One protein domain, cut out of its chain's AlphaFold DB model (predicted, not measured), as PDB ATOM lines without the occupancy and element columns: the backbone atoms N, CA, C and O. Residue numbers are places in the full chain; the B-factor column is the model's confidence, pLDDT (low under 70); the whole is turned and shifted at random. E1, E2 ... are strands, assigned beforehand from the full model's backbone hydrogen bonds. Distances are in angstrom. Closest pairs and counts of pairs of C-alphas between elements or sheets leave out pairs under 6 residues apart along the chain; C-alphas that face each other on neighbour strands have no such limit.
ATOM      1  N   THR A   2      17.968  46.300 -58.758       70.56
ATOM      2  CA  THR A   2      17.712  44.917 -58.335       70.56
ATOM      3  C   THR A   2      18.945  44.393 -57.609       70.56
ATOM      4  O   THR A   2      20.019  44.296 -58.202       70.56
ATOM      5  N   THR A   3      18.825  44.107 -56.314       76.69
ATOM      6  CA  THR A   3      19.896  43.461 -55.547       76.69
ATOM      7  C   THR A   3      20.098  42.044 -56.067       76.69
ATOM      8  O   THR A   3      19.119  41.324 -56.271       76.69
ATOM      9  N   LYS A   4      21.356  41.638 -56.277       84.69
ATOM     10  CA  LYS A   4      21.679  40.259 -56.666       84.69
ATOM     11  C   LYS A   4      21.096  39.274 -55.635       84.69
ATOM     12  O   LYS A   4      21.088  39.596 -54.441       84.69
ATOM     13  N   PRO A   5      20.605  38.102 -56.074       89.38
ATOM     14  CA  PRO A   5      20.082  37.092 -55.163       89.38
ATOM     15  C   PRO A   5      21.186  36.580 -54.231       89.38
ATOM     16  O   PRO A   5      22.377  36.706 -54.522       89.38
ATOM     17  N   ARG A   6      20.778  36.011 -53.093       89.81
ATOM     18  CA  ARG A   6      21.704  35.289 -52.216       89.81
ATOM     19  C   ARG A   6      22.224  34.062 -52.952       89.81
ATOM     20  O   ARG A   6      21.451  33.374 -53.616       89.81
ATOM     21  N   ASP A   7      23.507  33.792 -52.801       93.31
ATOM     22  CA  ASP A   7      24.158  32.638 -53.402       93.31
ATOM     23  C   ASP A   7      25.152  31.996 -52.433       93.31
ATOM     24  O   ASP A   7      25.428  32.511 -51.344       93.31
ATOM     25  N   VAL A   8      25.649  30.826 -52.826       94.12
ATOM     26  CA  VAL A   8      26.704  30.111 -52.114       94.12
ATOM     27  C   VAL A   8      27.908  30.036 -53.031       94.12
ATOM     28  O   VAL A   8      27.828  29.515 -54.142       94.12
ATOM     29  N   GLN A   9      29.033  30.545 -52.551       93.75
ATOM     30  CA  GLN A   9      30.313  30.389 -53.215       93.75
ATOM     31  C   GLN A   9      31.088  29.247 -52.572       93.75
ATOM     32  O   GLN A   9      31.278  29.233 -51.356       93.75
ATOM     33  N   ILE A  10      31.561  28.324 -53.402       95.62
ATOM     34  CA  ILE A  10      32.338  27.157 -52.986       95.62
ATOM     35  C   ILE A  10      33.770  27.344 -53.487       95.62
ATOM     36  O   ILE A  10      33.970  27.659 -54.661       95.62
ATOM     37  N   LEU A  11      34.756  27.180 -52.606       94.94
ATOM     38  CA  LEU A  11      36.174  27.326 -52.947       94.94
ATOM     39  C   LEU A  11      37.031  26.345 -52.119       94.94
ATOM     40  O   LEU A  11      36.809  26.231 -50.914       94.94
ATOM     41  N   PRO A  12      38.013  25.643 -52.705       96.56
ATOM     42  CA  PRO A  12      39.022  24.926 -51.932       96.56
ATOM     43  C   PRO A  12      39.996  25.915 -51.279       96.56
ATOM     44  O   PRO A  12      40.447  26.861 -51.922       96.56
ATOM     45  N   ILE A  13      40.332  25.693 -50.009       95.50
ATOM     46  CA  ILE A  13      41.272  26.550 -49.258       95.50
ATOM     47  C   ILE A  13      42.502  25.791 -48.747       95.50
ATOM     48  O   ILE A  13      43.435  26.404 -48.236       95.50
ATOM     49  N   GLY A  14      42.522  24.467 -48.897       95.44
ATOM     50  CA  GLY A  14      43.624  23.596 -48.502       95.44
ATOM     51  C   GLY A  14      43.325  22.138 -48.841       95.44
ATOM     52  O   GLY A  14      42.258  21.830 -49.377       95.44
ATOM     53  N   THR A  15      44.261  21.243 -48.527       96.88
ATOM     54  CA  THR A  15      44.082  19.795 -48.709       96.88
ATOM     55  C   THR A  15      42.821  19.328 -47.984       96.88
ATOM     56  O   THR A  15      42.620  19.654 -46.813       96.88
ATOM     57  N   ASP A  16      41.941  18.639 -48.713       96.56
ATOM     58  CA  ASP A  16      40.653  18.112 -48.238       96.56
ATOM     59  C   ASP A  16      39.734  19.136 -47.541       96.56
ATOM     60  O   ASP A  16      38.811  18.768 -46.818       96.56
ATOM     61  N   THR A  17      39.956  20.436 -47.765       96.12
ATOM     62  CA  THR A  17      39.228  21.504 -47.071       96.12
ATOM     63  C   THR A  17      38.594  22.473 -48.064       96.12
ATOM     64  O   THR A  17      39.282  23.165 -48.823       96.12
ATOM     65  N   ILE A  18      37.265  22.571 -48.014       97.12
ATOM     66  CA  ILE A  18      36.462  23.490 -48.827       97.12
ATOM     67  C   ILE A  18      35.725  24.497 -47.941       97.12
ATOM     68  O   ILE A  18      35.221  24.150 -46.873       97.12
ATOM     69  N   ILE A  19      35.630  25.746 -48.396       95.50
ATOM     70  CA  ILE A  19      34.793  26.776 -47.781       95.50
ATOM     71  C   ILE A  19      33.492  26.933 -48.565       95.50
ATOM     72  O   ILE A  19      33.489  26.926 -49.798       95.50
ATOM     73  N   LEU A  20      32.394  27.123 -47.835       96.31
ATOM     74  CA  LEU A  20      31.101  27.517 -48.376       96.31
ATOM     75  C   LEU A  20      30.742  28.894 -47.812       96.31
ATOM     76  O   LEU A  20      30.469  29.034 -46.620       96.31
ATOM     77  N   ARG A  21      30.762  29.926 -48.659       93.81
ATOM     78  CA  ARG A  21      30.406  31.301 -48.273       93.81
ATOM     79  C   ARG A  21      28.990  31.613 -48.734       93.81
ATOM     80  O   ARG A  21      28.756  31.764 -49.930       93.81
ATOM     81  N   SER A  22      28.064  31.753 -47.792       92.06
ATOM     82  CA  SER A  22      26.718  32.265 -48.067       92.06
ATOM     83  C   SER A  22      26.764  33.785 -48.189       92.06
ATOM     84  O   SER A  22      27.011  34.475 -47.198       92.06
ATOM     85  N   ARG A  23      26.551  34.326 -49.392       89.81
ATOM     86  CA  ARG A  23      26.698  35.766 -49.644       89.81
ATOM     87  C   ARG A  23      25.348  36.466 -49.720       89.81
ATOM     88  O   ARG A  23      24.371  35.948 -50.262       89.81
ATOM     89  N   SER A  24      25.306  37.681 -49.179       87.44
ATOM     90  CA  SER A  24      24.150  38.572 -49.244       87.44
ATOM     91  C   SER A  24      24.583  39.954 -49.712       87.44
ATOM     92  O   SER A  24      25.511  40.550 -49.169       87.44
ATOM     93  N   TRP A  25      23.856  40.483 -50.693       83.12
ATOM     94  CA  TRP A  25      24.054  41.816 -51.270       83.12
ATOM     95  C   TRP A  25      23.128  42.862 -50.630       83.12
ATOM     96  O   TRP A  25      22.817  43.893 -51.216       83.12
ATOM     97  N   ALA A  26      22.620  42.569 -49.440       82.75
ATOM     98  CA  ALA A  26      21.770  43.450 -48.659       82.75
ATOM     99  C   ALA A  26      22.022  43.200 -47.171       82.75
ATOM    100  O   ALA A  26      22.567  42.154 -46.792       82.75
ATOM    101  N   ARG A  27      21.594  44.152 -46.335       81.44
ATOM    102  CA  ARG A  27      21.625  44.009 -44.876       81.44
ATOM    103  C   ARG A  27      20.893  42.727 -44.473       81.44
ATOM    104  O   ARG A  27      19.810  42.447 -44.984       81.44
ATOM    105  N   LEU A  28      21.489  41.953 -43.572       82.62
ATOM    106  CA  LEU A  28      20.875  40.722 -43.070       82.62
ATOM    107  C   LEU A  28      19.778  41.025 -42.051       82.62
ATOM    108  O   LEU A  28      18.731  40.380 -42.065       82.62
ATOM    109  N   ARG A  29      20.026  42.016 -41.188       85.25
ATOM    110  CA  ARG A  29      19.129  42.486 -40.129       85.25
ATOM    111  C   ARG A  29      19.261  43.995 -39.932       85.25
ATOM    112  O   ARG A  29      20.156  44.635 -40.487       85.25
ATOM    113  N   PHE A  30      18.365  44.552 -39.124       85.31
ATOM    114  CA  PHE A  30      18.381  45.953 -38.703       85.31
ATOM    115  C   PHE A  30      19.273  46.150 -37.473       85.31
ATOM    116  O   PHE A  30      18.820  46.577 -36.418       85.31
ATOM    117  N   GLU A  31      20.549  45.814 -37.623       86.50
ATOM    118  CA  GLU A  31      21.566  45.957 -36.581       86.50
ATOM    119  C   GLU A  31      22.638  46.953 -37.050       86.50
ATOM    120  O   GLU A  31      22.902  47.080 -38.252       86.50
ATOM    121  N   ILE A  32      23.235  47.698 -36.112       87.81
ATOM    122  CA  ILE A  32      24.150  48.813 -36.422       87.81
ATOM    123  C   ILE A  32      25.397  48.356 -37.193       87.81
ATOM    124  O   ILE A  32      25.903  49.096 -38.033       87.81
ATOM    125  N   GLU A  33      25.839  47.112 -36.996       82.56
ATOM    126  CA  GLU A  33      26.952  46.504 -37.736       82.56
ATOM    127  C   GLU A  33      26.721  46.472 -39.259       82.56
ATOM    128  O   GLU A  33      27.669  46.561 -40.039       82.56
ATOM    129  N   TYR A  34      25.459  46.464 -39.707       82.12
ATOM    130  CA  TYR A  34      25.086  46.515 -41.125       82.12
ATOM    131  C   TYR A  34      24.786  47.936 -41.633       82.12
ATOM    132  O   TYR A  34      24.364  48.110 -42.786       82.12
ATOM    133  N   ALA A  35      24.983  48.981 -40.821       79.62
ATOM    134  CA  ALA A  35      24.581  50.351 -41.154       79.62
ATOM    135  C   ALA A  35      25.277  50.898 -42.405       79.62
ATOM    136  O   ALA A  35      24.636  51.569 -43.216       79.62
ATOM    137  N   LEU A  36      26.541  50.535 -42.635       79.00
ATOM    138  CA  LEU A  36      27.280  50.963 -43.824       79.00
ATOM    139  C   LEU A  36      26.705  50.391 -45.127       79.00
ATOM    140  O   LEU A  36      27.054  50.894 -46.191       79.00
ATOM    141  N   ALA A  37      25.861  49.349 -45.057       65.62
ATOM    142  CA  ALA A  37      25.324  48.616 -46.210       65.62
ATOM    143  C   ALA A  37      26.405  48.212 -47.234       65.62
ATOM    144  O   ALA A  37      26.116  47.943 -48.398       65.62
ATOM    145  N   ARG A  38      27.667  48.175 -46.791       66.06
ATOM    146  CA  ARG A  38      28.802  47.692 -47.559       66.06
ATOM    147  C   ARG A  38      28.804  46.187 -47.392       66.06
ATOM    148  O   ARG A  38      28.716  45.688 -46.274       66.06
ATOM    149  N   PHE A  39      28.824  45.490 -48.515       60.88
ATOM    150  CA  PHE A  39      28.768  44.037 -48.550       60.88
ATOM    151  C   PHE A  39      29.852  43.439 -47.653       60.88
ATOM    152  O   PHE A  39      30.981  43.934 -47.615       60.88
ATOM    153  N   THR A  40      29.515  42.352 -46.964       59.75
ATOM    154  CA  THR A  40      30.438  41.606 -46.097       59.75
ATOM    155  C   THR A  40      31.599  40.963 -46.872       59.75
ATOM    156  O   THR A  40      32.529  40.452 -46.265       59.75
ATOM    157  N   GLU A  41      31.579  41.019 -48.208       57.75
ATOM    158  CA  GLU A  41      32.577  40.414 -49.097       57.75
ATOM    159  C   GLU A  41      33.828  41.285 -49.343       57.75
ATOM    160  O   GLU A  41      34.782  40.806 -49.941       57.75
ATOM    161  N   ARG A  42      33.903  42.546 -48.884       49.81
ATOM    162  CA  ARG A  42      35.019  43.455 -49.254       49.81
ATOM    163  C   ARG A  42      36.396  43.134 -48.623       49.81
ATOM    164  O   ARG A  42      37.253  44.011 -48.591       49.81
ATOM    165  N   TYR A  43      36.636  41.925 -48.130       35.94
ATOM    166  CA  TYR A  43      37.904  41.549 -47.494       35.94
ATOM    167  C   TYR A  43      38.370  40.140 -47.865       35.94
ATOM    168  O   TYR A  43      38.781  39.410 -46.974       35.94
ATOM    169  N   ILE A  44      38.285  39.724 -49.136       45.78
ATOM    170  CA  ILE A  44      38.997  38.531 -49.641       45.78
ATOM    171  C   ILE A  44      39.385  38.755 -51.101       45.78
ATOM    172  O   ILE A  44      38.468  39.089 -51.887       45.78
TER     173      ILE A  44
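Overview. This is residues 2 to 44 of the 44 residues of the protein "Diflavin flavoprotein A 5" of Dolichospermum sp. UHCC 0315A (UniProt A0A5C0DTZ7). With little regular structure, this is one long, narrow hairpin of two strands, E1 and E2, with the unnamed stretch 24 to 44 looping round beyond its open end and folding back in its last residues. The printed part has 43 residues with no named helix; E1 then E2 form an antiparallel sheet, the class is all strand, and under half of the residues are in named elements. The whole is loose, with a radius of gyration of the C-alphas of 12.8 A, and elongated, spanning 37 by 22 by 15 A.

Arrangement. E1, residues 7 to 14, and E2, residues 17 to 23, form a hairpin with a tight link, their directions 155 degrees apart. C-alphas 12 and 18 face each other at 4.3 A. N 9 and O 21 are within hydrogen-bond range at 2.9 A, as are N 19 and O 11 at 2.8 A.

Along the chain. E1 is 22.0 A long from C-alpha 7 at (24.158, 32.638, -53.402). E2 is 19.2 A long, ending at C-alpha 23 at (26.698, 35.766, -49.644).

Size, cuts and confidence. The farthest C-alphas, of Thr 15 and Phe 30, are 38.0 A apart. The printed part has no cut. Residues 37 to 44 have pLDDT under 70.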